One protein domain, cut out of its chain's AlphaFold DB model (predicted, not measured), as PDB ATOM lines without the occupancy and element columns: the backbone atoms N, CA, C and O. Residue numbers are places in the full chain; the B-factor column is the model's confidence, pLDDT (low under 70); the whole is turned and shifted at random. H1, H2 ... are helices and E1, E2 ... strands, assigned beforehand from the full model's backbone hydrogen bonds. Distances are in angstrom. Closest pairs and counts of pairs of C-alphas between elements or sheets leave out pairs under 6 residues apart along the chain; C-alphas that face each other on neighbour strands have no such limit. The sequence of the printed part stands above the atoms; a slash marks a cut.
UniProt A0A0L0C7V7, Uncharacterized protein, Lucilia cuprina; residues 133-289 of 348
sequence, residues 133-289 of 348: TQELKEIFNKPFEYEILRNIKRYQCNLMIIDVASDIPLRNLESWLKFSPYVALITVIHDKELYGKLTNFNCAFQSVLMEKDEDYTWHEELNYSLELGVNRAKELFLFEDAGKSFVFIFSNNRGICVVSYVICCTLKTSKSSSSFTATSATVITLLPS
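This is residues 133 to 289 of the 348 residues of an uncharacterized protein of Lucilia cuprina (UniProt A0A0L0C7V7). A strongly twisted sheet of six strands forms the core, with the long helix H5 slanting over one face and H2 over the opposite face. H4 covers edge strand E3, H3 grazes the sheet, and H1 lies beyond H2, far from the core. The printed part has 157 residues, in the order H1 H2 E1 H3 E2 H4 E3 H5 E4 E5 E6; the mixed sheet runs E3 E2 E1 E4 E5 E6. The class is mixed, helices and strands, in three layers: H2 and H4 on one face of the sheet, H5 on the other. It is compact, with a radius of gyration of the C-alphas of 15.1 A, and spans 45 by 35 by 35 A.

The strands are E1, residues 159 to 164, E2, 184 to 189, E3, 205 to 209, E4, 245 to 251, 19.9 A long, E5, 262 to 270, 24.6 A, and E6, 277 to 284, 19.1 A, which bends by 66 degrees at residue 280. The helices are H5, residues 218 to 235, 25.6 A, H2, 143 to 154, 16.5 A, H4, 192 to 200, 12.5 A, H3, 170 to 174, and H1, 134 to 139. C-alpha 134 is at (279.858, 253.043, 251.652) and C-alpha 284 at (283.548, 250.507, 275.280).

E3, E2, E1 and E4 are parallel neighbours, with N 206 and O 185 at 3.0 A, N 162 and O 186 at 2.8 A, and N 161 and O 247 at 2.8 A. E4, E5 and E6 form a meander, each strand the antiparallel neighbour of the one before, in two hairpins; N 248 and O 265 are 3.2 A apart, N 279 and O 268 2.9 A. E1, H3, E2 and E2, H4, E3 are strand-helix-strand units, parallel neighbour strands with a helix between, and E3, H5, E4 is a split one, with E2 and E1 between its strands; the three crossovers are right-handed. H5 has a height over the sheet of 8.6 A; its closest C-alphas to E1 are Gly 229 and Ile 161, 6.1 A. H2 is on the opposite face at 9.7 A, along the strands, at 5 degrees to E5 on the local plane; the closest C-alphas of H2 and E4 are Ile 152 and Val 247, 7.3 A. H4 is over E3, with C-alphas Tyr 195 and Leu 209 closest at 6.4 A. H3 and H4 only just touch, with 3 pairs of C-alphas within 8 A, Leu 170 and Leu 194 closest at 7.0 A. H1 is near H2 and not on the sheet. Every O i to N i+4 pair is within hydrogen-bond range in H1, H2, H3, H4 and H5.

The C-alphas of Gln 134 and Asp 215, the two farthest apart, are 48.5 A apart. The printed part has no cut and no long link. Mean pLDDT of the printed part is 71.1; residues 202, 212, 240 to 243 and 252 to 289 are under 70.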
ATOM      1  N   THR A 133     279.604 248.721 253.895       74.50
ATOM      2  CA  THR A 133     279.348 249.372 252.605       74.50
ATOM      3  C   THR A 133     279.427 250.892 252.745       74.50
ATOM      4  O   THR A 133     279.235 251.457 253.823       74.50
ATOM      5  N   GLN A 134     279.722 251.584 251.649       71.12
ATOM      6  CA  GLN A 134     279.858 253.043 251.652       71.12
ATOM      7  C   GLN A 134     278.552 253.747 252.072       71.12
ATOM      8  O   GLN A 134     278.596 254.712 252.824       71.12
ATOM      9  N   GLU A 135     277.404 253.167 251.724       76.38
ATOM     10  CA  GLU A 135     276.064 253.613 252.132       76.38
ATOM     11  C   GLU A 135     275.865 253.586 253.659       76.38
ATOM     12  O   GLU A 135     275.345 254.526 254.256       76.38
ATOM     13  N   LEU A 136     276.351 252.540 254.339       76.12
ATOM     14  CA  LEU A 136     276.295 252.466 255.803       76.12
ATOM     15  C   LEU A 136     277.192 253.515 256.460       76.12
ATOM     16  O   LEU A 136     276.896 253.969 257.567       76.12
ATOM     17  N   LYS A 137     278.270 253.926 255.781       73.69
ATOM     18  CA  LYS A 137     279.114 255.020 256.266       73.69
ATOM     19  C   LYS A 137     278.387 256.358 256.258       73.69
ATOM     20  O   LYS A 137     278.590 257.143 257.177       73.69
ATOM     21  N   GLU A 138     277.499 256.584 255.304       79.81
ATOM     22  CA  GLU A 138     276.706 257.812 255.240       79.81
ATOM     23  C   GLU A 138     275.653 257.876 256.360       79.81
ATOM     24  O   GLU A 138     275.453 258.932 256.959       79.81
ATOM     25  N   ILE A 139     275.039 256.738 256.710       82.25
ATOM     26  CA  ILE A 139     274.012 256.648 257.765       82.25
ATOM     27  C   ILE A 139     274.623 256.756 259.174       82.25
ATOM     28  O   ILE A 139     274.094 257.450 260.046       82.25
ATOM     29  N   PHE A 140     275.735 256.061 259.417       83.38
ATOM     30  CA  PHE A 140     276.374 255.967 260.733       83.38
ATOM     31  C   PHE A 140     277.563 256.915 260.857       83.38
ATOM     32  O   PHE A 140     278.664 256.497 261.159       83.38
ATOM     33  N   ASN A 141     277.370 258.207 260.622       79.56
ATOM     34  CA  ASN A 141     278.465 259.175 260.494       79.56
ATOM     35  C   ASN A 141     279.406 259.331 261.714       79.56
ATOM     36  O   ASN A 141     280.444 259.987 261.587       79.56
ATOM     37  N   LYS A 142     279.090 258.763 262.888       79.94
ATOM     38  CA  LYS A 142     279.942 258.871 264.083       79.94
ATOM     39  C   LYS A 142     280.777 257.604 264.312       79.94
ATOM     40  O   LYS A 142     280.221 256.505 264.321       79.94
ATOM     41  N   PRO A 143     282.080 257.738 264.644       72.56
ATOM     42  CA  PRO A 143     282.985 256.608 264.877       72.56
ATOM     43  C   PRO A 143     282.453 255.534 265.834       72.56
ATOM     44  O   PRO A 143     282.619 254.344 265.586       72.56
ATOM     45  N   PHE A 144     281.789 255.941 266.919       74.50
ATOM     46  CA  PHE A 144     281.290 254.997 267.918       74.50
ATOM     47  C   PHE A 144     280.069 254.200 267.447       74.50
ATOM     48  O   PHE A 144     279.868 253.071 267.883       74.50
ATOM     49  N   GLU A 145     279.251 254.764 266.561       79.81
ATOM     50  CA  GLU A 145     278.044 254.095 266.077       79.81
ATOM     51  C   GLU A 145     278.419 252.916 265.178       79.81
ATOM     52  O   GLU A 145     277.803 251.852 265.259       79.81
ATOM     53  N   TYR A 146     279.497 253.072 264.400       77.94
ATOM     54  CA  TYR A 146     280.105 251.966 263.667       77.94
ATOM     55  C   TYR A 146     280.607 250.872 264.591       77.94
ATOM     56  O   TYR A 146     280.427 249.698 264.289       77.94
ATOM     57  N   GLU A 147     281.245 251.240 265.698       75.88
ATOM     58  CA  GLU A 147     281.787 250.259 266.628       75.88
ATOM     59  C   GLU A 147     280.656 249.464 267.298       75.88
ATOM     60  O   GLU A 147     280.750 248.245 267.424       75.88
ATOM     61  N   ILE A 148     279.535 250.111 267.631       81.19
ATOM     62  CA  ILE A 148     278.326 249.420 268.102       81.19
ATOM     63  C   ILE A 148     277.810 248.456 267.026       81.19
ATOM     64  O   ILE A 148     277.620 247.276 267.310       81.19
ATOM     65  N   LEU A 149     277.640 248.915 265.780       83.31
ATOM     66  CA  LEU A 149     277.147 248.074 264.681       83.31
ATOM     67  C   LEU A 149     278.077 246.882 264.399       83.31
ATOM     68  O   LEU A 149     277.623 245.752 264.204       83.31
ATOM     69  N   ARG A 150     279.389 247.122 264.424       78.56
ATOM     70  CA  ARG A 150     280.418 246.094 264.269       78.56
ATOM     71  C   ARG A 150     280.317 245.054 265.376       78.56
ATOM     72  O   ARG A 150     280.383 243.864 265.084       78.56
ATOM     73  N   ASN A 151     280.131 245.481 266.622       76.81
ATOM     74  CA  ASN A 151     280.002 244.570 267.754       76.81
ATOM     75  C   ASN A 151     278.675 243.805 267.734       76.81
ATOM     76  O   ASN A 151     278.679 242.605 267.998       76.81
ATOM     77  N   ILE A 152     277.575 244.433 267.308       81.75
ATOM     78  CA  ILE A 152     276.302 243.743 267.058       81.75
ATOM     79  C   ILE A 152     276.515 242.572 266.092       81.75
ATOM     80  O   ILE A 152     276.095 241.454 266.377       81.75
ATOM     81  N   LYS A 153     277.228 242.791 264.980       81.12
ATOM     82  CA  LYS A 153     277.529 241.727 264.009       81.12
ATOM     83  C   LYS A 153     278.517 240.695 264.547       81.12
ATOM     84  O   LYS A 153     278.254 239.500 264.449       81.12
ATOM     85  N   ARG A 154     279.621 241.144 265.147       77.06
ATOM     86  CA  ARG A 154     280.687 240.278 265.673       77.06
ATOM     87  C   ARG A 154     280.176 239.304 266.731       77.06
ATOM     88  O   ARG A 154     280.603 238.154 266.751       77.06
ATOM     89  N   TYR A 155     279.294 239.771 267.607       76.12
ATOM     90  CA  TYR A 155     278.757 238.984 268.715       76.12
ATOM     91  C   TYR A 155     277.351 238.438 268.451       76.12
ATOM     92  O   TYR A 155     276.782 237.828 269.355       76.12
ATOM     93  N   GLN A 156     276.820 238.636 267.237       76.69
ATOM     94  CA  GLN A 156     275.478 238.211 266.826       76.69
ATOM     95  C   GLN A 156     274.403 238.666 267.827       76.69
ATOM     96  O   GLN A 156     273.560 237.888 268.275       76.69
ATOM     97  N   CYS A 157     274.478 239.935 268.226       82.62
ATOM     98  CA  CYS A 157     273.517 240.520 269.148       82.62
ATOM     99  C   CYS A 157     272.186 240.736 268.426       82.62
ATOM    100  O   CYS A 157     272.113 241.521 267.485       82.62
ATOM    101  N   ASN A 158     271.125 240.106 268.923       85.75
ATOM    102  CA  ASN A 158     269.763 240.334 268.428       85.75
ATOM    103  C   ASN A 158     268.998 241.365 269.268       85.75
ATOM    104  O   ASN A 158     267.934 241.825 268.862       85.75
ATOM    105  N   LEU A 159     269.561 241.751 270.418       87.94
ATOM    106  CA  LEU A 159     268.949 242.652 271.382       87.94
ATOM    107  C   LEU A 159     269.888 243.804 271.762       87.94
ATOM    108  O   LEU A 159     271.087 243.609 271.983       87.94
ATOM    109  N   MET A 160     269.300 244.988 271.889       87.75
ATOM    110  CA  MET A 160     269.925 246.201 272.394       87.75
ATOM    111  C   MET A 160     268.986 246.855 273.408       87.75
ATOM    112  O   MET A 160     267.855 247.210 273.079       87.75
ATOM    113  N   ILE A 161     269.456 246.989 274.644       88.62
ATOM    114  CA  ILE A 161     268.746 247.618 275.756       88.62
ATOM    115  C   ILE A 161     269.394 248.979 276.014       88.62
ATOM    116  O   ILE A 161     270.612 249.073 276.174       88.62
ATOM    117  N   ILE A 162     268.579 250.025 276.051       89.12
ATOM    118  CA  ILE A 162     269.002 251.412 276.234       89.12
ATOM    119  C   ILE A 162     268.374 251.937 277.525       89.12
ATOM    120  O   ILE A 162     267.158 252.102 277.596       89.12
ATOM    121  N   ASP A 163     269.202 252.211 278.529       85.94
ATOM    122  CA  ASP A 163     268.821 252.962 279.726       85.94
ATOM    123  C   ASP A 163     268.772 254.458 279.386       85.94
ATOM    124  O   ASP A 163     269.780 255.079 279.034       85.94
ATOM    125  N   VAL A 164     267.568 255.024 279.427       84.75
ATOM    126  CA  VAL A 164     267.281 256.408 279.048       84.75
ATOM    127  C   VAL A 164     267.225 257.252 280.313       84.75
ATOM    128  O   VAL A 164     266.262 257.176 281.073       84.75
ATOM    129  N   ALA A 165     268.246 258.079 280.531       73.81
ATOM    130  CA  ALA A 165     268.285 258.976 281.681       73.81
ATOM    131  C   ALA A 165     267.091 259.950 281.724       73.81
ATOM    132  O   ALA A 165     266.387 260.164 280.732       73.81
ATOM    133  N   SER A 166     266.892 260.573 282.888       72.69
ATOM    134  CA  SER A 166     265.899 261.641 283.043       72.69
ATOM    135  C   SER A 166     266.219 262.819 282.106       72.69
ATOM    136  O   SER A 166     267.374 263.043 281.745       72.69
ATOM    137  N   ASP A 167     265.185 263.551 281.688       71.19
ATOM    138  CA  ASP A 167     265.288 264.790 280.898       71.19
ATOM    139  C   ASP A 167     265.835 264.642 279.462       71.19
ATOM    140  O   ASP A 167     266.264 265.613 278.832       71.19
ATOM    141  N   ILE A 168     265.791 263.434 278.888       73.75
ATOM    142  CA  ILE A 168     266.165 263.213 277.484       73.75
ATOM    143  C   ILE A 168     264.977 263.520 276.555       73.75
ATOM    144  O   ILE A 168     263.919 262.903 276.676       73.75
ATOM    145  N   PRO A 169     265.130 264.407 275.554       77.00
ATOM    146  CA  PRO A 169     264.079 264.647 274.574       77.00
ATOM    147  C   PRO A 169     263.964 263.488 273.573       77.00
ATOM    148  O   PRO A 169     264.967 262.895 273.169       77.00
ATOM    149  N   LEU A 170     262.747 263.246 273.068       81.06
ATOM    150  CA  LEU A 170     262.446 262.203 272.072       81.06
ATOM    151  C   LEU A 170     263.377 262.244 270.845       81.06
ATOM    152  O   LEU A 170     263.835 261.205 270.378       81.06
ATOM    153  N   ARG A 171     263.736 263.444 270.374       79.44
ATOM    154  CA  ARG A 171     264.639 263.647 269.229       79.44
ATOM    155  C   ARG A 171     266.001 262.966 269.401       79.44
ATOM    156  O   ARG A 171     266.605 262.520 268.429       79.44
ATOM    157  N   ASN A 172     266.502 262.875 270.632       77.38
ATOM    158  CA  ASN A 172     267.773 262.200 270.892       77.38
ATOM    159  C   ASN A 172     267.621 260.678 270.779       77.38
ATOM    160  O   ASN A 172     268.556 260.002 270.343       77.38
ATOM    161  N   LEU A 173     266.438 260.146 271.103       80.44
ATOM    162  CA  LEU A 173     266.118 258.729 270.946       80.44
ATOM    163  C   LEU A 173     265.936 258.334 269.482       80.44
ATOM    164  O   LEU A 173     266.413 257.276 269.094       80.44
ATOM    165  N   GLU A 174     265.364 259.197 268.641       82.25
ATOM    166  CA  GLU A 174     265.212 258.939 267.199       82.25
ATOM    167  C   GLU A 174     266.538 258.567 266.519       82.25
ATOM    168  O   GLU A 174     266.566 257.722 265.626       82.25
ATOM    169  N   SER A 175     267.660 259.128 266.984       82.06
ATOM    170  CA  SER A 175     268.987 258.797 266.450       82.06
ATOM    171  C   SER A 175     269.372 257.325 266.624       82.06
ATOM    172  O   SER A 175     270.192 256.826 265.855       82.06
ATOM    173  N   TRP A 176     268.766 256.617 267.580       85.50
ATOM    174  CA  TRP A 176     268.973 255.188 267.811       85.50
ATOM    175  C   TRP A 176     268.094 254.301 266.921       85.50
ATOM    176  O   TRP A 176     268.420 253.129 266.738       85.50
ATOM    177  N   LEU A 177     267.044 254.841 266.285       87.50
ATOM    178  CA  LEU A 177     266.169 254.072 265.385       87.50
ATOM    179  C   LEU A 177     266.915 253.494 264.182       87.50
ATOM    180  O   LEU A 177     266.537 252.443 263.682       87.50
ATOM    181  N   LYS A 178     268.020 254.110 263.748       87.25
ATOM    182  CA  LYS A 178     268.855 253.568 262.661       87.25
ATOM    183  C   LYS A 178     269.439 252.181 262.955       87.25
ATOM    184  O   LYS A 178     269.860 251.499 262.026       87.25
ATOM    185  N   PHE A 179     269.478 251.759 264.222       87.75
ATOM    186  CA  PHE A 179     269.902 250.412 264.603       87.75
ATOM    187  C   PHE A 179     268.774 249.375 264.494       87.75
ATOM    188  O   PHE A 179     269.072 248.184 264.421       87.75
ATOM    189  N   SER A 180     267.504 249.793 264.412       89.06
ATOM    190  CA  SER A 180     266.344 248.889 264.397       89.06
ATOM    191  C   SER A 180     266.332 247.848 263.268       89.06
ATOM    192  O   SER A 180     265.810 246.760 263.501       89.06
ATOM    193  N   PRO A 181     266.911 248.090 262.069       88.56
ATOM    194  CA  PRO A 181     267.011 247.051 261.041       88.56
ATOM    195  C   PRO A 181     267.984 245.918 261.402       88.56
ATOM    196  O   PRO A 181     267.973 244.873 260.755       88.56
ATOM    197  N   TYR A 182     268.859 246.126 262.390       86.62
ATOM    198  CA  TYR A 182     269.932 245.194 262.750       86.62
ATOM    199  C   TYR A 182     269.713 244.506 264.091       86.62
ATOM    200  O   TYR A 182     270.249 243.419 264.295       86.62
ATOM    201  N   VAL A 183     268.995 245.152 265.008       88.38
ATOM    202  CA  VAL A 183     268.839 244.697 266.387       88.38
ATOM    203  C   VAL A 183     267.495 245.165 266.943       88.38
ATOM    204  O   VAL A 183     267.046 246.272 266.643       88.38
ATOM    205  N   ALA A 184     266.850 244.339 267.766       90.19
ATOM    206  CA  ALA A 184     265.640 244.745 268.466       90.19
ATOM    207  C   ALA A 184     265.980 245.758 269.570       90.19
ATOM    208  O   ALA A 184     266.927 245.553 270.335       90.19
ATOM    209  N   LEU A 185     265.207 246.845 269.648       91.44
ATOM    210  CA  LEU A 185     265.465 247.967 270.549       91.44
ATOM    211  C   LEU A 185     264.499 247.947 271.734       91.44
ATOM    212  O   LEU A 185     263.288 248.082 271.557       91.44
ATOM    213  N   ILE A 186     265.050 247.848 272.942       91.75
ATOM    214  CA  ILE A 186     264.316 248.028 274.196       91.75
ATOM    215  C   ILE A 186     264.821 249.288 274.888       91.75
ATOM    216  O   ILE A 186     266.024 249.504 275.000       91.75
ATOM    217  N   THR A 187     263.899 250.116 275.361       91.38
ATOM    218  CA  THR A 187     264.194 251.364 276.070       91.38
ATOM    219  C   THR A 187     263.638 251.300 277.483       91.38
ATOM    220  O   THR A 187     262.447 251.066 277.676       91.38
ATOM    221  N   VAL A 188     264.510 251.505 278.466       90.81
ATOM    222  CA  VAL A 188     264.144 251.618 279.878       90.81
ATOM    223  C   VAL A 188     264.088 253.094 280.220       90.81
ATOM    224  O   VAL A 188     265.088 253.798 280.096       90.81
ATOM    225  N   ILE A 189     262.900 253.580 280.571       89.62
ATOM    226  CA  ILE A 189     262.612 255.011 280.661       89.62
ATOM    227  C   ILE A 189     262.295 255.380 282.101       89.62
ATOM    228  O   ILE A 189     261.443 254.765 282.730       89.62
ATOM    229  N   HIS A 190     262.949 256.429 282.590       85.69
ATOM    230  CA  HIS A 190     262.785 256.938 283.956       85.69
ATOM    231  C   HIS A 190     261.752 258.069 284.065       85.69
ATOM    232  O   HIS A 190     261.271 258.375 285.154       85.69
ATOM    233  N   ASP A 191     261.426 258.720 282.946       85.69
ATOM    234  CA  ASP A 191     260.442 259.801 282.876       85.69
ATOM    235  C   ASP A 191     259.090 259.307 282.333       85.69
ATOM    236  O   ASP A 191     258.985 258.793 281.214       85.69
ATOM    237  N   LYS A 192     258.029 259.517 283.119       87.38
ATOM    238  CA  LYS A 192     256.654 259.139 282.772       87.38
ATOM    239  C   LYS A 192     256.144 259.882 281.540       87.38
ATOM    240  O   LYS A 192     255.420 259.289 280.740       87.38
ATOM    241  N   GLU A 193     256.515 261.150 281.364       87.12
ATOM    242  CA  GLU A 193     256.070 261.918 280.200       87.12
ATOM    243  C   GLU A 193     256.697 261.391 278.912       87.12
ATOM    244  O   GLU A 193     256.001 261.193 277.912       87.12
ATOM    245  N   LEU A 194     258.010 261.148 278.929       86.44
ATOM    246  CA  LEU A 194     258.722 260.552 277.805       86.44
ATOM    247  C   LEU A 194     258.199 259.149 277.480       86.44
ATOM    248  O   LEU A 194     257.999 258.840 276.304       86.44
ATOM    249  N   TYR A 195     257.922 258.330 278.499       89.38
ATOM    250  CA  TYR A 195     257.319 257.011 278.318       89.38
ATOM    251  C   TYR A 195     255.976 257.106 277.589       89.38
ATOM    252  O   TYR A 195     255.799 256.453 276.563       89.38
ATOM    253  N   GLY A 196     255.072 257.984 278.044       86.56
ATOM    254  CA  GLY A 196     253.775 258.202 277.399       86.56
ATOM    255  C   GLY A 196     253.893 258.706 275.955       86.56
ATOM    256  O   GLY A 196     253.128 258.296 275.080       86.56
ATOM    257  N   LYS A 197     254.877 259.570 275.674       86.62
ATOM    258  CA  LYS A 197     255.176 260.019 274.305       86.62
ATOM    259  C   LYS A 197     255.625 258.848 273.430       86.62
ATOM    260  O   LYS A 197     255.093 258.705 272.338       86.62
ATOM    261  N   LEU A 198     256.536 257.997 273.908       84.56
ATOM    262  CA  LEU A 198     257.055 256.843 273.161       84.56
ATOM    263  C   LEU A 198     256.018 255.752 272.926       84.56
ATOM    264  O   LEU A 198     255.968 255.222 271.825       84.56
ATOM    265  N   THR A 199     255.158 255.451 273.900       83.31
ATOM    266  CA  THR A 199     254.087 254.456 273.713       83.31
ATOM    267  C   THR A 199     253.075 254.881 272.653       83.31
ATOM    268  O   THR A 199     252.507 254.037 271.968       83.31
ATOM    269  N   ASN A 200     252.856 256.189 272.504       80.12
ATOM    270  CA  ASN A 200     251.967 256.746 271.485       80.12
ATOM    271  C   ASN A 200     252.674 256.967 270.140       80.12
ATOM    272  O   ASN A 200     252.021 257.158 269.113       80.12
ATOM    273  N   PHE A 201     254.004 256.968 270.138       75.19
ATOM    274  CA  PHE A 201     254.809 257.124 268.942       75.19
ATOM    275  C   PHE A 201     254.930 255.758 268.261       75.19
ATOM    276  O   PHE A 201     255.502 254.828 268.823       75.19
ATOM    277  N   ASN A 202     254.389 255.617 267.047       64.44
ATOM    278  CA  ASN A 202     254.475 254.369 266.281       64.44
ATOM    279  C   ASN A 202     255.920 254.135 265.813       64.44
ATOM    280  O   ASN A 202     256.300 254.514 264.705       64.44
ATOM    281  N   CYS A 203     256.749 253.582 266.691       70.31
ATOM    282  CA  CYS A 203     258.172 253.406 266.465       70.31
ATOM    283  C   CYS A 203     258.649 252.023 266.896       70.31
ATOM    284  O   CYS A 203     257.995 251.313 267.651       70.31
ATOM    285  N   ALA A 204     259.828 251.645 266.400       81.19
ATOM    286  CA  ALA A 204     260.437 250.345 266.658       81.19
ATOM    287  C   ALA A 204     260.892 250.139 268.120       81.19
ATOM    288  O   ALA A 204     261.409 249.070 268.445       81.19
ATOM    289  N   PHE A 205     260.744 251.143 268.991       85.44
ATOM    290  CA  PHE A 205     261.123 251.035 270.393       85.44
ATOM    291  C   PHE A 205     260.097 250.239 271.187       85.44
ATOM    292  O   PHE A 205     258.917 250.574 271.228       85.44
ATOM    293  N   GLN A 206     260.584 249.232 271.901       90.19
ATOM    294  CA  GLN A 206     259.831 248.584 272.963       90.19
ATOM    295  C   GLN A 206     260.179 249.287 274.273       90.19
ATOM    296  O   GLN A 206     261.316 249.216 274.738       90.19
ATOM    297  N   SER A 207     259.235 250.024 274.846       90.69
ATOM    298  CA  SER A 207     259.468 250.793 276.068       90.69
ATOM    299  C   SER A 207     259.057 250.025 277.321       90.69
ATOM    300  O   SER A 207     258.129 249.213 277.310       90.69
ATOM    301  N   VAL A 208     259.750 250.308 278.422       91.88
ATOM    302  CA  VAL A 208     259.350 249.917 279.772       91.88
ATOM    303  C   VAL A 208     259.613 251.094 280.711       91.88
ATOM    304  O   VAL A 208     260.645 251.763 280.606       91.88
ATOM    305  N   LEU A 209     258.647 251.396 281.574       91.12
ATOM    306  CA  LEU A 209     258.765 252.472 282.552       91.12
ATOM    307  C   LEU A 209     259.436 251.923 283.809       91.12
ATOM    308  O   LEU A 209     258.975 250.933 284.370       91.12
ATOM    309  N   MET A 210     260.496 252.587 284.248       87.44
ATOM    310  CA  MET A 210     261.130 252.333 285.528       87.44
ATOM    311  C   MET A 210     260.541 253.267 286.585       87.44
ATOM    312  O   MET A 210     260.459 254.482 286.390       87.44
ATOM    313  N   GLU A 211     260.128 252.693 287.709       82.38
ATOM    314  CA  GLU A 211     259.718 253.468 288.874       82.38
ATOM    315  C   GLU A 211     260.963 253.979 289.604       82.38
ATOM    316  O   GLU A 211     261.932 253.243 289.794       82.38
ATOM    317  N   LYS A 212     260.953 255.265 289.962       69.69
ATOM    318  CA  LYS A 212     262.042 255.880 290.721       69.69
ATOM    319  C   LYS A 212     261.914 255.466 292.180       69.69
ATOM    320  O   LYS A 212     260.870 255.705 292.783       69.69
ATOM    321  N   ASP A 213     262.989 254.910 292.715       74.06
ATOM    322  CA  ASP A 213     263.167 254.688 294.144       74.06
ATOM    323  C   ASP A 213     264.308 255.596 294.617       74.06
ATOM    324  O   ASP A 213     265.388 255.597 294.022       74.06
ATOM    325  N   GLU A 214     264.043 256.424 295.627       70.06
ATOM    326  CA  GLU A 214     265.018 257.384 296.162       70.06
ATOM    327  C   GLU A 214     266.111 256.691 296.988       70.06
ATOM    328  O   GLU A 214     267.188 257.260 297.175       70.06
ATOM    329  N   ASP A 215     265.861 255.454 297.428       76.38
ATOM    330  CA  ASP A 215     266.775 254.696 298.279       76.38
ATOM    331  C   ASP A 215     267.848 253.934 297.480       76.38
ATOM    332  O   ASP A 215     268.821 253.443 298.062       76.38
ATOM    333  N   TYR A 216     267.723 253.845 296.149       71.62
ATOM    334  CA  TYR A 216     268.692 253.120 295.330       71.62
ATOM    335  C   TYR A 216     270.003 253.876 295.133       71.62
ATOM    336  O   TYR A 216     270.060 255.033 294.709       71.62
ATOM    337  N   THR A 217     271.105 253.150 295.316       74.62
ATOM    338  CA  THR A 217     272.396 253.574 294.778       74.62
ATOM    339  C   THR A 217     272.374 253.512 293.249       74.62
ATOM    340  O   THR A 217     271.680 252.693 292.647       74.62
ATOM    341  N   TRP A 218     273.219 254.312 292.589       73.50
ATOM    342  CA  TRP A 218     273.339 254.298 291.122       73.50
ATOM    343  C   TRP A 218     273.596 252.889 290.546       73.50
ATOM    344  O   TRP A 218     273.147 252.563 289.448       73.50
ATOM    345  N   HIS A 219     274.302 252.032 291.290       70.69
ATOM    346  CA  HIS A 219     274.559 250.647 290.895       70.69
ATOM    347  C   HIS A 219     273.307 249.773 290.941       70.69
ATOM    348  O   HIS A 219     273.081 248.983 290.026       70.69
ATOM    349  N   GLU A 220     272.519 249.890 292.007       75.19
ATOM    350  CA  GLU A 220     271.265 249.150 292.166       75.19
ATOM    351  C   GLU A 220     270.257 249.593 291.113       75.19
ATOM    352  O   GLU A 220     269.658 248.751 290.452       75.19
ATOM    353  N   GLU A 221     270.184 250.898 290.856       77.88
ATOM    354  CA  GLU A 221     269.341 251.478 289.816       77.88
ATOM    355  C   GLU A 221     269.708 250.952 288.416       77.88
ATOM    356  O   GLU A 221     268.836 250.556 287.641       77.88
ATOM    357  N   LEU A 222     271.005 250.894 288.083       79.12
ATOM    358  CA  LEU A 222     271.472 250.390 286.790       79.12
ATOM    359  C   LEU A 222     271.230 248.883 286.632       79.12
ATOM    360  O   LEU A 222     270.839 248.430 285.554       79.12
ATOM    361  N   ASN A 223     271.455 248.107 287.694       81.12
ATOM    362  CA  ASN A 223     271.167 246.674 287.698       81.12
ATOM    363  C   ASN A 223     269.669 246.413 287.539       81.12
ATOM    364  O   ASN A 223     269.284 245.547 286.756       81.12
ATOM    365  N   TYR A 224     268.838 247.192 288.229       82.94
ATOM    366  CA  TYR A 224     267.392 247.107 288.123       82.94
ATOM    367  C   TYR A 224     266.906 247.487 286.718       82.94
ATOM    368  O   TYR A 224     266.110 246.762 286.128       82.94
ATOM    369  N   SER A 225     267.451 248.555 286.124       84.81
ATOM    370  CA  SER A 225     267.176 248.941 284.731       84.81
ATOM    371  C   SER A 225     267.524 247.816 283.749       84.81
ATOM    372  O   SER A 225     266.714 247.446 282.894       84.81
ATOM    373  N   LEU A 226     268.699 247.202 283.909       83.81
ATOM    374  CA  LEU A 226     269.110 246.060 283.098       83.81
ATOM    375  C   LEU A 226     268.152 244.871 283.260       83.81
ATOM    376  O   LEU A 226     267.735 244.275 282.265       83.81
ATOM    377  N   GLU A 227     267.798 244.524 284.498       85.38
ATOM    378  CA  GLU A 227     266.866 243.438 284.798       85.38
ATOM    379  C   GLU A 227     265.493 243.689 284.167       85.38
ATOM    380  O   GLU A 227     264.948 242.808 283.499       85.38
ATOM    381  N   LEU A 228     264.973 244.909 284.297       89.38
ATOM    382  CA  LEU A 228     263.698 245.328 283.730       89.38
ATOM    383  C   LEU A 228     263.706 245.233 282.197       89.38
ATOM    384  O   LEU A 228     262.784 244.673 281.602       89.38
ATOM    385  N   GLY A 229     264.777 245.705 281.551       88.00
ATOM    386  CA  GLY A 229     264.950 245.601 280.103       88.00
ATOM    387  C   GLY A 229     265.027 244.152 279.610       88.00
ATOM    388  O   GLY A 229     264.408 243.805 278.602       88.00
ATOM    389  N   VAL A 230     265.733 243.276 280.330       84.94
ATOM    390  CA  VAL A 230     265.817 241.849 279.982       84.94
ATOM    391  C   VAL A 230     264.482 241.140 280.205       84.94
ATOM    392  O   VAL A 230     264.083 240.322 279.375       84.94
ATOM    393  N   ASN A 231     263.774 241.441 281.292       87.62
ATOM    394  CA  ASN A 231     262.453 240.874 281.550       87.62
ATOM    395  C   ASN A 231     261.465 241.286 280.456       87.62
ATOM    396  O   ASN A 231     260.798 240.420 279.888       87.62
ATOM    397  N   ARG A 232     261.491 242.556 280.033       89.88
ATOM    398  CA  ARG A 232     260.706 243.020 278.886       89.88
ATOM    399  C   ARG A 232     261.074 242.295 277.589       89.88
ATOM    400  O   ARG A 232     260.200 241.950 276.799       89.88
ATOM    401  N   ALA A 233     262.359 242.017 277.370       88.19
ATOM    402  CA  ALA A 233     262.816 241.259 276.204       88.19
ATOM    403  C   ALA A 233     262.286 239.821 276.188       88.19
ATOM    404  O   ALA A 233     261.938 239.302 275.126       88.19
ATOM    405  N   LYS A 234     262.228 239.181 277.360       87.06
ATOM    406  CA  LYS A 234     261.687 237.827 277.525       87.06
ATOM    407  C   LYS A 234     260.183 237.791 277.277       87.06
ATOM    408  O   LYS A 234     259.726 236.907 276.564       87.06
ATOM    409  N   GLU A 235     259.433 238.758 277.810       89.88
ATOM    410  CA  GLU A 235     257.985 238.886 277.569       89.88
ATOM    411  C   GLU A 235     257.647 238.989 276.080       89.88
ATOM    412  O   GLU A 235     256.639 238.458 275.625       89.88
ATOM    413  N   LEU A 236     258.504 239.670 275.318       86.94
ATOM    414  CA  LEU A 236     258.347 239.864 273.879       86.94
ATOM    415  C   LEU A 236     258.985 238.749 273.037       86.94
ATOM    416  O   LEU A 236     259.035 238.875 271.816       86.94
ATOM    417  N   PHE A 237     259.501 237.685 273.663       84.69
ATOM    418  CA  PHE A 237     260.225 236.589 273.003       84.69
ATOM    419  C   PHE A 237     261.428 237.050 272.153       84.69
ATOM    420  O   PHE A 237     261.900 236.340 271.270       84.69
ATOM    421  N   LEU A 238     261.973 238.237 272.441       80.62
ATOM    422  CA  LEU A 238     263.176 238.777 271.794       80.62
ATOM    423  C   LEU A 238     264.458 238.204 272.411       80.62
ATOM    424  O   LEU A 238     265.535 238.280 271.816       80.62
ATOM    425  N   PHE A 239     264.350 237.643 273.617       77.06
ATOM    426  CA  PHE A 239     265.474 237.104 274.366       77.06
ATOM    427  C   PHE A 239     265.128 235.762 275.007       77.06
ATOM    428  O   PHE A 239     264.604 235.679 276.114       77.06
ATOM    429  N   GLU A 240     265.452 234.696 274.286       66.00
ATOM    430  CA  GLU A 240     265.345 233.324 274.771       66.00
ATOM    431  C   GLU A 240     266.675 232.899 275.404       66.00
ATOM    432  O   GLU A 240     267.620 232.534 274.702       66.00
ATOM    433  N   ASP A 241     266.716 232.930 276.736       60.84
ATOM    434  CA  ASP A 241     267.657 232.183 277.576       60.84
ATOM    435  C   ASP A 241     269.168 232.515 277.530       60.84
ATOM    436  O   ASP A 241     269.697 233.298 276.739       60.84
ATOM    437  N   ALA A 242     269.868 231.943 278.522       56.84
ATOM    438  CA  ALA A 242     271.241 232.260 278.885       56.84
ATOM    439  C   ALA A 242     272.264 231.821 277.826       56.84
ATOM    440  O   ALA A 242     272.346 230.644 277.479       56.84
ATOM    441  N   GLY A 243     273.084 232.763 277.365       59.03
ATOM    442  CA  GLY A 243     274.201 232.523 276.448       59.03
ATOM    443  C   GLY A 243     274.220 233.452 275.241       59.03
ATOM    444  O   GLY A 243     275.261 233.554 274.586       59.03
ATOM    445  N   LYS A 244     273.109 234.146 274.966       70.06
ATOM    446  CA  LYS A 244     273.013 235.136 273.891       70.06
ATOM    447  C   LYS A 244     273.614 236.470 274.331       70.06
ATOM    448  O   LYS A 244     273.364 236.944 275.439       70.06
ATOM    449  N   SER A 245     274.415 237.049 273.442       78.56
ATOM    450  CA  SER A 245     274.991 238.378 273.615       78.56
ATOM    451  C   SER A 245     273.938 239.441 273.332       78.56
ATOM    452  O   SER A 245     273.147 239.315 272.397       78.56
ATOM    453  N   PHE A 246     273.953 240.513 274.109       82.31
ATOM    454  CA  PHE A 246     273.152 241.701 273.842       82.31
ATOM    455  C   PHE A 246     273.980 242.954 274.102       82.31
ATOM    456  O   PHE A 246     275.027 242.898 274.752       82.31
ATOM    457  N   VAL A 247     273.520 244.075 273.557       84.88
ATOM    458  CA  VAL A 247     274.108 245.393 273.790       84.88
ATOM    459  C   VAL A 247     273.349 246.064 274.925       84.88
ATOM    460  O   VAL A 247     272.134 246.198 274.847       84.88
ATOM    461  N   PHE A 248     274.056 246.502 275.962       83.88
ATOM    462  CA  PHE A 248     273.489 247.382 276.981       83.88
ATOM    463  C   PHE A 248     274.136 248.756 276.899       83.88
ATOM    464  O   PHE A 248     275.364 248.841 276.862       83.88
ATOM    465  N   ILE A 249     273.311 249.799 276.854       82.94
ATOM    466  CA  ILE A 249     273.721 251.200 276.783       82.94
ATOM    467  C   ILE A 249     273.191 251.930 277.996       82.94
ATOM    468  O   ILE A 249     271.994 251.903 278.260       82.94
ATOM    469  N   PHE A 250     274.084 252.638 278.672       79.56
ATOM    470  CA  PHE A 250     273.750 253.519 279.778       79.56
ATOM    471  C   PHE A 250     274.660 254.747 279.777       79.56
ATOM    472  O   PHE A 250     275.731 254.745 279.159       79.56
ATOM    473  N   SER A 251     274.221 255.794 280.476       71.31
ATOM    474  CA  SER A 251     274.998 257.016 280.685       71.31
ATOM    475  C   SER A 251     275.690 257.004 282.043       71.31
ATOM    476  O   SER A 251     275.099 256.630 283.054       71.31
ATOM    477  N   ASN A 252     276.930 257.492 282.073       59.66
ATOM    478  CA  ASN A 252     277.674 257.719 283.314       59.66
ATOM    479  C   ASN A 252     277.110 258.901 284.132       59.66
ATOM    480  O   ASN A 252     277.288 258.954 285.342       59.66
ATOM    481  N   ASN A 253     276.420 259.850 283.486       56.78
ATOM    482  CA  ASN A 253     275.819 261.016 284.137       56.78
ATOM    483  C   ASN A 253     274.342 261.133 283.749       56.78
ATOM    484  O   ASN A 253     274.012 261.468 282.608       56.78
ATOM    485  N   ARG A 254     273.439 260.885 284.707       54.97
ATOM    486  CA  ARG A 254     271.984 260.935 284.474       54.97
ATOM    487  C   ARG A 254     271.443 262.359 284.270       54.97
ATOM    488  O   ARG A 254     270.413 262.505 283.631       54.97
ATOM    489  N   GLY A 255     272.156 263.399 284.725       41.75
ATOM    490  CA  GLY A 255     271.778 264.808 284.510       41.75
ATOM    491  C   GLY A 255     272.219 265.409 283.165       41.75
ATOM    492  O   GLY A 255     271.785 266.497 282.807       41.75
ATOM    493  N   ILE A 256     273.096 264.729 282.414       35.69
ATOM    494  CA  ILE A 256     273.560 265.159 281.086       35.69
ATOM    495  C   ILE A 256     273.786 263.899 280.250       35.69
ATOM    496  O   ILE A 256     274.912 263.435 280.074       35.69
ATOM    497  N   CYS A 257     272.713 263.323 279.717       36.97
ATOM    498  CA  CYS A 257     272.838 262.239 278.751       36.97
ATOM    499  C   CYS A 257     273.007 262.821 277.344       36.97
ATOM    500  O   CYS A 257     272.134 262.742 276.478       36.97
ATOM    501  N   VAL A 258     274.155 263.457 277.124       35.69
ATOM    502  CA  VAL A 258     274.639 263.716 275.771       35.69
ATOM    503  C   VAL A 258     275.300 262.424 275.299       35.69
ATOM    504  O   VAL A 258     275.957 261.741 276.079       35.69
ATOM    505  N   VAL A 259     275.146 262.114 274.013       37.50
ATOM    506  CA  VAL A 259     275.663 260.943 273.268       37.50
ATOM    507  C   VAL A 259     277.181 260.676 273.455       37.50
ATOM    508  O   VAL A 259     277.739 259.737 272.901       37.50
ATOM    509  N   SER A 260     277.867 261.502 274.240       29.34
ATOM    510  CA  SER A 260     279.297 261.506 274.511       29.34
ATOM    511  C   SER A 260     279.796 260.366 275.405       29.34
ATOM    512  O   SER A 260     280.967 260.030 275.281       29.34
ATOM    513  N   TYR A 261     278.963 259.770 276.271       41.91
ATOM    514  CA  TYR A 261     279.394 258.752 277.247       41.91
ATOM    515  C   TYR A 261     278.489 257.519 277.212       41.91
ATOM    516  O   TYR A 261     277.699 257.284 278.123       41.91
ATOM    517  N   VAL A 262     278.587 256.741 276.137       41.94
ATOM    518  CA  VAL A 262     277.890 255.457 276.031       41.94
ATOM    519  C   VAL A 262     278.862 254.356 276.412       41.94
ATOM    520  O   VAL A 262     279.862 254.157 275.724       41.94
ATOM    521  N   ILE A 263     278.562 253.649 277.501       44.06
ATOM    522  CA  ILE A 263     279.233 252.392 277.811       44.06
ATOM    523  C   ILE A 263     278.424 251.274 277.170       44.06
ATOM    524  O   ILE A 263     277.302 250.996 277.583       44.06
ATOM    525  N   CYS A 264     279.000 250.655 276.141       39.53
ATOM    526  CA  CYS A 264     278.456 249.442 275.547       39.53
ATOM    527  C   CYS A 264     279.058 248.248 276.277       39.53
ATOM    528  O   CYS A 264     280.279 248.097 276.264       39.53
ATOM    529  N   CYS A 265     278.211 247.411 276.873       46.19
ATOM    530  CA  CYS A 265     278.601 246.113 277.414       46.19
ATOM    531  C   CYS A 265     278.003 245.008 276.548       46.19
ATOM    532  O   CYS A 265     276.783 244.907 276.432       46.19
ATOM    533  N   THR A 266     278.853 244.162 275.965       43.84
ATOM    534  CA  THR A 266     278.402 242.886 275.395       43.84
ATOM    535  C   THR A 266     278.427 241.832 276.484       43.84
ATOM    536  O   THR A 266     279.507 241.399 276.880       43.84
ATOM    537  N   LEU A 267     277.254 241.447 276.979       48.78
ATOM    538  CA  LEU A 267     277.121 240.517 278.098       48.78
ATOM    539  C   LEU A 267     276.757 239.126 277.592       48.78
ATOM    540  O   LEU A 267     275.737 238.954 276.929       48.78
ATOM    541  N   LYS A 268     277.568 238.123 277.941       41.75
ATOM    542  CA  LYS A 268     277.210 236.711 277.757       41.75
ATOM    543  C   LYS A 268     276.678 236.151 279.071       41.75
ATOM    544  O   LYS A 268     277.401 236.099 280.068       41.75
ATOM    545  N   THR A 269     275.413 235.756 279.084       43.56
ATOM    546  CA  THR A 269     274.741 235.214 280.271       43.56
ATOM    547  C   THR A 269     275.021 233.715 280.426       43.56
ATOM    548  O   THR A 269     275.141 232.993 279.440       43.56
ATOM    549  N   SER A 270     275.129 233.220 281.660       40.03
ATOM    550  CA  SER A 270     275.144 231.781 281.973       40.03
ATOM    551  C   SER A 270     274.002 231.436 282.923       40.03
ATOM    552  O   SER A 270     273.661 232.241 283.785       40.03
ATOM    553  N   LYS A 271     273.408 230.244 282.782       36.28
ATOM    554  CA  LYS A 271     272.342 229.770 283.679       36.28
ATOM    555  C   LYS A 271     272.916 229.530 285.085       36.28
ATOM    556  O   LYS A 271     273.580 228.524 285.313       36.28
ATOM    557  N   SER A 272     272.617 230.421 286.027       33.19
ATOM    558  CA  SER A 272     272.567 230.104 287.457       33.19
ATOM    559  C   SER A 272     271.318 230.731 288.060       33.19
ATOM    560  O   SER A 272     270.986 231.880 287.780       33.19
ATOM    561  N   SER A 273     270.592 229.945 288.844       31.81
ATOM    562  CA  SER A 273     269.321 230.310 289.463       31.81
ATOM    563  C   SER A 273     269.409 231.630 290.239       31.81
ATOM    564  O   SER A 273     270.314 231.826 291.049       31.81
ATOM    565  N   SER A 274     268.424 232.503 290.011       30.61
ATOM    566  CA  SER A 274     268.126 233.753 290.738       30.61
ATOM    567  C   SER A 274     269.103 234.937 290.647       30.61
ATOM    568  O   SER A 274     268.859 235.943 291.298       30.61
ATOM    569  N   SER A 275     270.161 234.898 289.827       36.66
ATOM    570  CA  SER A 275     270.997 236.091 289.585       36.66
ATOM    571  C   SER A 275     271.641 236.096 288.195       36.66
ATOM    572  O   SER A 275     272.089 235.063 287.696       36.66
ATOM    573  N   PHE A 276     271.674 237.268 287.549       38.31
ATOM    574  CA  PHE A 276     272.347 237.463 286.265       38.31
ATOM    575  C   PHE A 276     273.860 237.558 286.473       38.31
ATOM    576  O   PHE A 276     274.368 238.550 286.987       38.31
ATOM    577  N   THR A 277     274.603 236.545 286.033       36.47
ATOM    578  CA  THR A 277     276.070 236.593 285.985       36.47
ATOM    579  C   THR A 277     276.559 236.873 284.568       36.47
ATOM    580  O   THR A 277     276.347 236.077 283.648       36.47
ATOM    581  N   ALA A 278     277.246 238.004 284.401       38.06
ATOM    582  CA  ALA A 278     278.000 238.341 283.201       38.06
ATOM    583  C   ALA A 278     279.275 237.488 283.132       38.06
ATOM    584  O   ALA A 278     280.159 237.624 283.972       38.06
ATOM    585  N   THR A 279     279.388 236.609 282.138       33.12
ATOM    586  CA  THR A 279     280.582 235.751 281.977       33.12
ATOM    587  C   THR A 279     281.701 236.409 281.170       33.12
ATOM    588  O   THR A 279     282.848 235.977 281.223       33.12
ATOM    589  N   SER A 280     281.374 237.461 280.422       37.16
ATOM    590  CA  SER A 280     282.305 238.306 279.679       37.16
ATOM    591  C   SER A 280     281.614 239.636 279.393       37.16
ATOM    592  O   SER A 280     280.415 239.640 279.103       37.16
ATOM    593  N   ALA A 281     282.353 240.737 279.510       39.16
ATOM    594  CA  ALA A 281     281.903 242.082 279.184       39.16
ATOM    595  C   ALA A 281     282.998 242.780 278.377       39.16
ATOM    596  O   ALA A 281     284.127 242.927 278.843       39.16
ATOM    597  N   THR A 282     282.671 243.210 277.162       41.28
ATOM    598  CA  THR A 282     283.502 244.182 276.441       41.28
ATOM    599  C   THR A 282     282.940 245.552 276.754       41.28
ATOM    600  O   THR A 282     281.812 245.815 276.360       41.28
ATOM    601  N   VAL A 283     283.693 246.363 277.499       40.34
ATOM    602  CA  VAL A 283     283.324 247.730 277.883       40.34
ATOM    603  C   VAL A 283     283.936 248.685 276.870       40.34
ATOM    604  O   VAL A 283     285.158 248.759 276.744       40.34
ATOM    605  N   ILE A 284     283.096 249.429 276.162       42.91
ATOM    606  CA  ILE A 284     283.548 250.507 275.280       42.91
ATOM    607  C   ILE A 284     283.291 251.814 276.009       42.91
ATOM    608  O   ILE A 284     282.151 252.249 276.095       42.91
ATOM    609  N   THR A 285     284.336 252.423 276.565       37.00
ATOM    610  CA  THR A 285     284.244 253.758 277.159       37.00
ATOM    611  C   THR A 285     284.518 254.792 276.078       37.00
ATOM    612  O   THR A 285     285.600 254.817 275.493       37.00
ATOM    613  N   LEU A 286     283.542 255.650 275.810       40.31
ATOM    614  CA  LEU A 286     283.682 256.731 274.847       40.31
ATOM    615  C   LEU A 286     283.992 258.017 275.614       40.31
ATOM    616  O   LEU A 286     283.189 258.481 276.416       40.31
ATOM    617  N   LEU A 287     285.196 258.548 275.402       34.12
ATOM    618  CA  LEU A 287     285.587 259.892 275.820       34.12
ATOM    619  C   LEU A 287     285.737 260.748 274.558       34.12
ATOM    620  O   LEU A 287     286.353 260.290 273.589       34.12
ATOM    621  N   PRO A 288     285.276 262.005 274.552       28.59
ATOM    622  CA  PRO A 288     285.782 262.973 273.596       28.59
ATOM    623  C   PRO A 288     287.236 263.289 273.985       28.59
ATOM    624  O   PRO A 288     287.472 263.968 274.978       28.59
ATOM    625  N   SER A 289     288.229 262.773 273.252       29.67
ATOM    626  CA  SER A 289     289.616 263.244 273.406       29.67
ATOM    627  C   SER A 289     289.920 264.352 272.387       29.67
ATOM    628  O   SER A 289     289.471 264.262 271.241       29.67
TER     629      SER A 289